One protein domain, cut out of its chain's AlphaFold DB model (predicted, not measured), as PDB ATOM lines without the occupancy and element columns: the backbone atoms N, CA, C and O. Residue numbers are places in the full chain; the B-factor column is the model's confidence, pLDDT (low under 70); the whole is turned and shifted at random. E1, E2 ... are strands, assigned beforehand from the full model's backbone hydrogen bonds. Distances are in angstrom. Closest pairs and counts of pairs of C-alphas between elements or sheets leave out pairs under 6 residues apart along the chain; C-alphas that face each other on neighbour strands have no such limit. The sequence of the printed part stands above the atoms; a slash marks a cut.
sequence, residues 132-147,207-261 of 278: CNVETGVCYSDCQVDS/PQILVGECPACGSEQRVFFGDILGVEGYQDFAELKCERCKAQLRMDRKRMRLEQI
ATOM      1  N   CYS A 132     225.099 270.125 247.082       86.44
ATOM      2  CA  CYS A 132     223.717 270.444 247.412       86.44
ATOM      3  C   CYS A 132     223.616 271.907 247.816       86.44
ATOM      4  O   CYS A 132     224.283 272.345 248.753       86.44
ATOM      5  N   ASN A 133     222.776 272.660 247.111       83.38
ATOM      6  CA  ASN A 133     222.368 273.966 247.595       83.38
ATOM      7  C   ASN A 133     221.289 273.762 248.669       83.38
ATOM      8  O   ASN A 133     220.246 273.165 248.405       83.38
ATOM      9  N   VAL A 134     221.560 274.243 249.884       82.12
ATOM     10  CA  VAL A 134     220.658 274.118 251.040       82.12
ATOM     11  C   VAL A 134     219.362 274.904 250.821       82.12
ATOM     12  O   VAL A 134     218.307 274.459 251.258       82.12
ATOM     13  N   GLU A 135     219.425 276.036 250.116       78.94
ATOM     14  CA  GLU A 135     218.270 276.912 249.895       78.94
ATOM     15  C   GLU A 135     217.304 276.342 248.856       78.94
ATOM     16  O   GLU A 135     216.094 276.323 249.071       78.94
ATOM     17  N   THR A 136     217.826 275.858 247.726       78.12
ATOM     18  CA  THR A 136     216.987 275.297 246.655       78.12
ATOM     19  C   THR A 136     216.674 273.818 246.862       78.12
ATOM     20  O   THR A 136     215.787 273.281 246.200       78.12
ATOM     21  N   GLY A 137     217.414 273.134 247.741       79.94
ATOM     22  CA  GLY A 137     217.347 271.682 247.907       79.94
ATOM     23  C   GLY A 137     217.789 270.901 246.663       79.94
ATOM     24  O   GLY A 137     217.565 269.692 246.593       79.94
ATOM     25  N   VAL A 138     218.390 271.569 245.671       84.50
ATOM     26  CA  VAL A 138     218.875 270.942 244.437       84.50
ATOM     27  C   VAL A 138     220.308 270.484 244.661       84.50
ATOM     28  O   VAL A 138     221.198 271.288 244.956       84.50
ATOM     29  N   CYS A 139     220.527 269.183 244.496       88.31
ATOM     30  CA  CYS A 139     221.859 268.603 244.441       88.31
ATOM     31  C   CYS A 139     222.267 268.397 242.986       88.31
ATOM     32  O   CYS A 139     221.489 267.853 242.202       88.31
ATOM     33  N   TYR A 140     223.483 268.810 242.638       87.94
ATOM     34  CA  TYR A 140     224.053 268.609 241.313       87.94
ATOM     35  C   TYR A 140     225.412 267.914 241.390       87.94
ATOM     36  O   TYR A 140     226.162 268.088 242.353       87.94
ATOM     37  N   SER A 141     225.731 267.134 240.365       88.50
ATOM     38  CA  SER A 141     227.056 266.562 240.124       88.50
ATOM     39  C   SER A 141     227.555 266.986 238.745       88.50
ATOM     40  O   SER A 141     226.767 267.190 237.816       88.50
ATOM     41  N   ASP A 142     228.867 267.175 238.614       86.62
ATOM     42  CA  ASP A 142     229.481 267.500 237.327       86.62
ATOM     43  C   ASP A 142     229.544 266.231 236.450       86.62
ATOM     44  O   ASP A 142     229.781 265.122 236.931       86.62
ATOM     45  N   CYS A 143     229.298 266.389 235.152       86.25
ATOM     46  CA  CYS A 143     229.321 265.318 234.159       86.25
ATOM     47  C   CYS A 143     230.582 265.402 233.304       86.25
ATOM     48  O   CYS A 143     231.114 266.485 233.058       86.25
ATOM     49  N   GLN A 144     231.023 264.260 232.792       85.19
ATOM     50  CA  GLN A 144     232.176 264.154 231.905       85.19
ATOM     51  C   GLN A 144     231.759 263.579 230.554       85.19
ATOM     52  O   GLN A 144     230.802 262.805 230.460       85.19
ATOM     53  N   VAL A 145     232.476 263.976 229.502       85.88
ATOM     54  CA  VAL A 145     232.312 263.385 228.172       85.88
ATOM     55  C   VAL A 145     233.034 262.045 228.148       85.88
ATOM     56  O   VAL A 145     234.229 261.978 228.437       85.88
ATOM     57  N   ASP A 146     232.327 260.979 227.780       86.06
ATOM     58  CA  ASP A 146     232.947 259.669 227.571       86.06
ATOM     59  C   ASP A 146     233.509 259.591 226.149       86.06
ATOM     60  O   ASP A 146     232.880 259.069 225.223       86.06
ATOM     61  N   SER A 147     234.711 260.145 225.979       85.12
ATOM     62  CA  SER A 147     235.404 260.192 224.689       85.12
ATOM     63  C   SER A 147     235.653 258.800 224.108       85.12
ATOM     64  O   SER A 147     235.597 258.621 222.894       85.12
ATOM     65  N   PRO A 207     226.933 263.818 218.171       77.19
ATOM     66  CA  PRO A 207     226.642 262.792 219.158       77.19
ATOM     67  C   PRO A 207     227.546 262.998 220.370       77.19
ATOM     68  O   PRO A 207     228.769 262.941 220.251       77.19
ATOM     69  N   GLN A 208     226.959 263.221 221.543       84.06
ATOM     70  CA  GLN A 208     227.705 263.431 222.780       84.06
ATOM     71  C   GLN A 208     227.193 262.486 223.864       84.06
ATOM     72  O   GLN A 208     226.011 262.487 224.204       84.06
ATOM     73  N   ILE A 209     228.094 261.678 224.423       88.31
ATOM     74  CA  ILE A 209     227.780 260.791 225.546       88.31
ATOM     75  C   ILE A 209     228.266 261.459 226.821       88.31
ATOM     76  O   ILE A 209     229.463 261.705 226.977       88.31
ATOM     77  N   LEU A 210     227.334 261.720 227.734       88.94
ATOM     78  CA  LEU A 210     227.642 262.250 229.054       88.94
ATOM     79  C   LEU A 210     227.506 261.163 230.111       88.94
ATOM     80  O   LEU A 210     226.556 260.376 230.108       88.94
ATOM     81  N   VAL A 211     228.459 261.157 231.035       88.88
ATOM     82  CA  VAL A 211     228.477 260.286 232.208       88.88
ATOM     83  C   VAL A 211     228.517 261.169 233.443       88.88
ATOM     84  O   VAL A 211     229.336 262.082 233.534       88.88
ATOM     85  N   GLY A 212     227.611 260.919 234.381       88.50
ATOM     86  CA  GLY A 212     227.553 261.633 235.651       88.50
ATOM     87  C   GLY A 212     227.126 260.708 236.779       88.50
ATOM     88  O   GLY A 212     226.425 259.723 236.561       88.50
ATOM     89  N   GLU A 213     227.544 261.012 237.998       89.19
ATOM     90  CA  GLU A 213     227.177 260.241 239.186       89.19
ATOM     91  C   GLU A 213     225.875 260.779 239.778       89.19
ATOM     92  O   GLU A 213     225.715 261.984 239.958       89.19
ATOM     93  N   CYS A 214     224.926 259.911 240.121       89.00
ATOM     94  CA  CYS A 214     223.684 260.342 240.753       89.00
ATOM     95  C   CYS A 214     223.978 261.009 242.111       89.00
ATOM     96  O   CYS A 214     224.535 260.347 242.990       89.00
ATOM     97  N   PRO A 215     223.523 262.251 242.358       87.12
ATOM     98  CA  PRO A 215     223.850 262.968 243.588       87.12
ATOM     99  C   PRO A 215     223.270 262.332 244.862       87.12
ATOM    100  O   PRO A 215     223.769 262.587 245.953       87.12
ATOM    101  N   ALA A 216     222.243 261.485 244.740       85.81
ATOM    102  CA  ALA A 216     221.619 260.812 245.876       85.81
ATOM    103  C   ALA A 216     222.269 259.467 246.250       85.81
ATOM    104  O   ALA A 216     222.172 259.047 247.399       85.81
ATOM    105  N   CYS A 217     222.859 258.743 245.292       87.12
ATOM    106  CA  CYS A 217     223.335 257.370 245.530       87.12
ATOM    107  C   CYS A 217     224.704 257.039 244.924       87.12
ATOM    108  O   CYS A 217     225.157 255.905 245.063       87.12
ATOM    109  N   GLY A 218     225.334 257.984 244.223       85.62
ATOM    110  CA  GLY A 218     226.633 257.808 243.575       85.62
ATOM    111  C   GLY A 218     226.636 256.846 242.384       85.62
ATOM    112  O   GLY A 218     227.692 256.566 241.839       85.62
ATOM    113  N   SER A 219     225.487 256.306 241.957       88.69
ATOM    114  CA  SER A 219     225.454 255.427 240.782       88.69
ATOM    115  C   SER A 219     225.726 256.224 239.512       88.69
ATOM    116  O   SER A 219     225.054 257.235 239.287       88.69
ATOM    117  N   GLU A 220     226.600 255.729 238.647       88.38
ATOM    118  CA  GLU A 220     226.800 256.299 237.316       88.38
ATOM    119  C   GLU A 220     225.505 256.248 236.497       88.38
ATOM    120  O   GLU A 220     224.820 255.227 236.432       88.38
ATOM    121  N   GLN A 221     225.161 257.368 235.877       89.44
ATOM    122  CA  GLN A 221     224.078 257.516 234.920       89.44
ATOM    123  C   GLN A 221     224.686 257.996 233.607       89.44
ATOM    124  O   GLN A 221     225.583 258.843 233.586       89.44
ATOM    125  N   ARG A 222     224.222 257.412 232.507       88.81
ATOM    126  CA  ARG A 222     224.787 257.628 231.176       88.81
ATOM    127  C   ARG A 222     223.675 258.081 230.254       88.81
ATOM    128  O   ARG A 222     222.631 257.437 230.196       88.81
ATOM    129  N   VAL A 223     223.909 259.166 229.530       88.94
ATOM    130  CA  VAL A 223     222.946 259.707 228.571       88.94
ATOM    131  C   VAL A 223     223.634 259.935 227.243       88.94
ATOM    132  O   VAL A 223     224.718 260.515 227.177       88.94
ATOM    133  N   PHE A 224     222.977 259.475 226.186       88.06
ATOM    134  CA  PHE A 224     223.325 259.805 224.819       88.06
ATOM    135  C   PHE A 224     222.497 261.012 224.369       88.06
ATOM    136  O   PHE A 224     221.266 260.959 224.392       88.06
ATOM    137  N   PHE A 225     223.179 262.082 223.973       86.19
ATOM    138  CA  PHE A 225     222.588 263.232 223.300       86.19
ATOM    139  C   PHE A 225     222.857 263.105 221.804       86.19
ATOM    140  O   PHE A 225     224.015 263.010 221.389       86.19
ATOM    141  N   GLY A 226     221.793 263.096 221.009       81.50
ATOM    142  CA  GLY A 226     221.858 262.931 219.558       81.50
ATOM    143  C   GLY A 226     220.646 262.190 219.010       81.50
ATOM    144  O   GLY A 226     219.955 261.479 219.745       81.50
ATOM    145  N   ASP A 227     220.406 262.349 217.713       81.06
ATOM    146  CA  ASP A 227     219.298 261.695 217.024       81.06
ATOM    147  C   ASP A 227     219.778 260.364 216.435       81.06
ATOM    148  O   ASP A 227     220.809 260.294 215.761       81.06
ATOM    149  N   ILE A 228     219.039 259.286 216.699       77.62
ATOM    150  CA  ILE A 228     219.368 257.944 216.205       77.62
ATOM    151  C   ILE A 228     218.360 257.602 215.115       77.62
ATOM    152  O   ILE A 228     217.175 257.457 215.406       77.62
ATOM    153  N   LEU A 229     218.816 257.442 213.866       72.25
ATOM    154  CA  LEU A 229     217.984 256.936 212.762       72.25
ATOM    155  C   LEU A 229     216.642 257.688 212.596       72.25
ATOM    156  O   LEU A 229     215.606 257.073 212.345       72.25
ATOM    157  N   GLY A 230     216.650 259.017 212.754       67.62
ATOM    158  CA  GLY A 230     215.465 259.869 212.588       67.62
ATOM    159  C   GLY A 230     214.480 259.865 213.764       67.62
ATOM    160  O   GLY A 230     213.440 260.513 213.678       67.62
ATOM    161  N   VAL A 231     214.793 259.168 214.861       79.75
ATOM    162  CA  VAL A 231     214.086 259.319 216.137       79.75
ATOM    163  C   VAL A 231     214.742 260.457 216.909       79.75
ATOM    164  O   VAL A 231     215.939 260.392 217.204       79.75
ATOM    165  N   GLU A 232     213.958 261.491 217.219       74.06
ATOM    166  CA  GLU A 232     214.417 262.631 218.014       74.06
ATOM    167  C   GLU A 232     214.864 262.150 219.397       74.06
ATOM    168  O   GLU A 232     214.078 261.614 220.184       74.06
ATOM    169  N   GLY A 233     216.156 262.311 219.671       74.56
ATOM    170  CA  GLY A 233     216.745 262.031 220.969       74.56
ATOM    171  C   GLY A 233     216.717 263.253 221.882       74.56
ATOM    172  O   GLY A 233     216.147 264.304 221.576       74.56
ATOM    173  N   TYR A 234     217.382 263.135 223.030       79.00
ATOM    174  CA  TYR A 234     217.581 264.275 223.917       79.00
ATOM    175  C   TYR A 234     218.512 265.297 223.252       79.00
ATOM    176  O   TYR A 234     219.633 264.966 222.866       79.00
ATOM    177  N   GLN A 235     218.043 266.540 223.125       77.44
ATOM    178  CA  GLN A 235     218.791 267.623 222.477       77.44
ATOM    179  C   GLN A 235     219.647 268.386 223.502       77.44
ATOM    180  O   GLN A 235     220.862 268.210 223.556       77.44
ATOM    181  N   ASP A 236     219.002 269.199 224.344       80.69
ATOM    182  CA  ASP A 236     219.671 270.042 225.351       80.69
ATOM    183  C   ASP A 236     219.480 269.527 226.789       80.69
ATOM    184  O   ASP A 236     220.357 269.708 227.639       80.69
ATOM    185  N   PHE A 237     218.339 268.884 227.050       85.62
ATOM    186  CA  PHE A 237     217.919 268.408 228.364       85.62
ATOM    187  C   PHE A 237     217.504 266.945 228.276       85.62
ATOM    188  O   PHE A 237     216.706 266.583 227.411       85.62
ATOM    189  N   ALA A 238     218.017 266.123 229.185       86.69
ATOM    190  CA  ALA A 238     217.588 264.742 229.340       86.69
ATOM    191  C   ALA A 238     217.029 264.515 230.741       86.69
ATOM    192  O   ALA A 238     217.733 264.688 231.737       86.69
ATOM    193  N   GLU A 239     215.762 264.118 230.818       88.81
ATOM    194  CA  GLU A 239     215.138 263.699 232.067       88.81
ATOM    195  C   GLU A 239     215.237 262.181 232.194       88.81
ATOM    196  O   GLU A 239     214.769 261.430 231.340       88.81
ATOM    197  N   LEU A 240     215.854 261.721 233.276       87.00
ATOM    198  CA  LEU A 240     216.091 260.305 233.524       87.00
ATOM    199  C   LEU A 240     215.753 259.940 234.964       87.00
ATOM    200  O   LEU A 240     215.817 260.751 235.887       87.00
ATOM    201  N   LYS A 241     215.383 258.680 235.162       89.12
ATOM    202  CA  LYS A 241     215.205 258.105 236.492       89.12
ATOM    203  C   LYS A 241     216.425 257.260 236.797       89.12
ATOM    204  O   LYS A 241     216.766 256.386 236.011       89.12
ATOM    205  N   CYS A 242     217.048 257.496 237.946       88.25
ATOM    206  CA  CYS A 242     218.170 256.673 238.377       88.25
ATOM    207  C   CYS A 242     217.734 255.210 238.553       88.25
ATOM    208  O   CYS A 242     216.738 254.934 239.226       88.25
ATOM    209  N   GLU A 243     218.516 254.279 238.011       85.69
ATOM    210  CA  GLU A 243     218.255 252.836 238.073       85.69
ATOM    211  C   GLU A 243     218.184 252.303 239.513       85.69
ATOM    212  O   GLU A 243     217.360 251.445 239.829       85.69
ATOM    213  N   ARG A 244     219.017 252.850 240.409       88.88
ATOM    214  CA  ARG A 244     219.140 252.382 241.795       88.88
ATOM    215  C   ARG A 244     218.179 253.089 242.748       88.88
ATOM    216  O   ARG A 244     217.469 252.430 243.502       88.88
ATOM    217  N   CYS A 245     218.150 254.424 242.734       85.38
ATOM    218  CA  CYS A 245     217.382 255.214 243.707       85.38
ATOM    219  C   CYS A 245     216.037 255.740 243.181       85.38
ATOM    220  O   CYS A 245     215.261 256.301 243.953       85.38
ATOM    221  N   LYS A 246     215.738 255.579 241.882       87.94
ATOM    222  CA  LYS A 246     214.512 256.080 241.226       87.94
ATOM    223  C   LYS A 246     214.275 257.589 241.416       87.94
ATOM    224  O   LYS A 246     213.144 258.064 241.277       87.94
ATOM    225  N   ALA A 247     215.319 258.349 241.752       85.12
ATOM    226  CA  ALA A 247     215.268 259.804 241.775       85.12
ATOM    227  C   ALA A 247     215.102 260.333 240.345       85.12
ATOM    228  O   ALA A 247     215.651 259.752 239.407       85.12
ATOM    229  N   GLN A 248     214.333 261.413 240.197       88.44
ATOM    230  CA  GLN A 248     214.231 262.144 238.939       88.44
ATOM    231  C   GLN A 248     215.453 263.046 238.814       88.44
ATOM    232  O   GLN A 248     215.737 263.851 239.703       88.44
ATOM    233  N   LEU A 249     216.184 262.862 237.727       90.25
ATOM    234  CA  LEU A 249     217.406 263.576 237.423       90.25
ATOM    235  C   LEU A 249     217.223 264.296 236.089       90.25
ATOM    236  O   LEU A 249     216.587 263.774 235.173       90.25
ATOM    237  N   ARG A 250     217.798 265.486 235.997       90.38
ATOM    238  CA  ARG A 250     217.867 266.299 234.794       90.38
ATOM    239  C   ARG A 250     219.329 266.481 234.431       90.38
ATOM    240  O   ARG A 250     220.110 266.972 235.240       90.38
ATOM    241  N   MET A 251     219.699 266.061 233.233       89.00
ATOM    242  CA  MET A 251     221.048 266.215 232.712       89.00
ATOM    243  C   MET A 251     221.059 267.320 231.661       89.00
ATOM    244  O   MET A 251     220.336 267.242 230.664       89.00
ATOM    245  N   ASP A 252     221.880 268.339 231.896       88.38
ATOM    246  CA  ASP A 252     222.022 269.500 231.022       88.38
ATOM    247  C   ASP A 252     223.272 269.351 230.147       88.38
ATOM    248  O   ASP A 252     224.395 269.324 230.660       88.38
ATOM    249  N   ARG A 253     223.100 269.355 228.816       84.88
ATOM    250  CA  ARG A 253     224.218 269.215 227.864       84.88
ATOM    251  C   ARG A 253     225.201 270.388 227.930       84.88
ATOM    252  O   ARG A 253     226.407 270.190 228.000       84.88
ATOM    253  N   LYS A 254     224.690 271.625 227.949       83.50
ATOM    254  CA  LYS A 254     225.521 272.850 227.920       83.50
ATOM    255  C   LYS A 254     226.289 273.081 229.217       83.50
ATOM    256  O   LYS A 254     227.411 273.572 229.193       83.50
ATOM    257  N   ARG A 255     225.667 272.764 230.355       81.38
ATOM    258  CA  ARG A 255     226.258 272.983 231.682       81.38
ATOM    259  C   ARG A 255     227.107 271.811 232.151       81.38
ATOM    260  O   ARG A 255     227.868 272.007 233.094       81.38
ATOM    261  N   MET A 256     226.983 270.642 231.511       83.81
ATOM    262  CA  MET A 256     227.651 269.405 231.921       83.81
ATOM    263  C   MET A 256     227.355 269.089 233.391       83.81
ATOM    264  O   MET A 256     228.258 268.799 234.171       83.81
ATOM    265  N   ARG A 257     226.086 269.222 233.790       87.69
ATOM    266  CA  ARG A 257     225.627 268.992 235.164       87.69
ATOM    267  C   ARG A 257     224.446 268.040 235.169       87.69
ATOM    268  O   ARG A 257     223.572 268.119 234.305       87.69
ATOM    269  N   LEU A 258     224.429 267.172 236.170       88.94
ATOM    270  CA  LEU A 258     223.326 266.283 236.486       88.94
ATOM    271  C   LEU A 258     222.677 266.795 237.766       88.94
ATOM    272  O   LEU A 258     223.243 266.685 238.850       88.94
ATOM    273  N   GLU A 259     221.499 267.381 237.627       89.56
ATOM    274  CA  GLU A 259     220.734 267.968 238.719       89.56
ATOM    275  C   GLU A 259     219.643 266.996 239.167       89.56
ATOM    276  O   GLU A 259     218.963 266.365 238.357       89.56
ATOM    277  N   GLN A 260     219.446 266.864 240.473       88.31
ATOM    278  CA  GLN A 260     218.290 266.165 241.009       88.31
ATOM    279  C   GLN A 260     217.105 267.117 241.091       88.31
ATOM    280  O   GLN A 260     217.189 268.160 241.736       88.31
ATOM    281  N   ILE A 261     215.976 266.721 240.504       82.06
ATOM    282  CA  ILE A 261     214.731 267.470 240.645       82.06
ATOM    283  C   ILE A 261     214.178 267.169 242.049       82.06
ATOM    284  O   ILE A 261     213.866 266.006 242.347       82.06
TER     285      ILE A 261
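What this domain is: This is residues 132 to 147 and 207 to 261 of the 278 residues of an uncharacterized protein of Cyanidiococcus yangmingshanensis (UniProt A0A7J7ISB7). What shape does this backbone make? One antiparallel sheet of six strands, in the order E3 E2 E1 E6 E5 E4, folds back on itself into two leaves that face each other: the hairpin of E2 and E3, and the meander E4 E5 E6, each strand the antiparallel neighbour of the one before, with E1 as the hinge. The sheet is curled like part of a barrel, but not closed, with E3 and E4 as its edge strands. What is it made of, and how large is it? The printed part has 71 residues, with no named helix and six named strands, E1 to E6 along the chain, and its class is all strand. It is compact, with a radius of gyration of the C-alphas of 12.1 A, yet elongated, spanning 41 by 24 by 21 A.

Where its parts are: Where are the strands of the first leaf and the hinge? E3, the longest strand, is residues 220 to 228, 22.4 A from first to last C-alpha, and bends by 55 degrees at residue 225. E2 is residues 207 to 213, 20.2 A, and E1 is residues 139 to 145, 20.0 A, beginning at C-alpha 139 at (221.859, 268.603, 244.441). Where is the other leaf? E6 is residues 257 to 260, 9.8 A, ending at C-alpha 260 at (218.290, 266.165, 241.009). E5 is residues 248 to 252, 13.3 A, and E4 is residues 237 to 241, 13.4 A.

How they stand to each other: How does the hinge join the leaves? The pairing of E1 is staggered: residues 140 to 142 pair with E6, where N 141 and O 258 are 2.9 A apart, and residues 143 to 145 pair with E2, where N 144 and O 211 are 2.9 A apart. The N-to-C directions of E1 and E6 differ by 147 degrees, those of E1 and E2 by 138 degrees. What pairs within each leaf? In the hairpin of E2 and E3, N 221 and O 212 are 2.8 A apart. In the hairpins of E5 with E6 and of E4 with E5, N 250 and O 259, and N 249 and O 240, are 2.8 A apart. How near do the leaves come? The closest C-alphas of E2 and E6, Gly 212 and Leu 258, are 6.3 A apart, and those of E3 and E4, Val 223 and Ala 238, 7.4 A. E2 and E5 are only just apart, at 8.5 A.

The domain as a whole: Where are its far ends? The two C-alphas farthest apart are those of Glu 135 and Leu 229, 42.2 A. Is there a cut, and are the links long? Residues 148 to 206 are not printed, and C-alphas 147 and 207 are 10.7 A apart across the cut. Of the links printed whole, E5 to E6 is tight and the others are short. Where is confidence low? Mean pLDDT of the printed part is 85.0, and residue 230 alone is under 70.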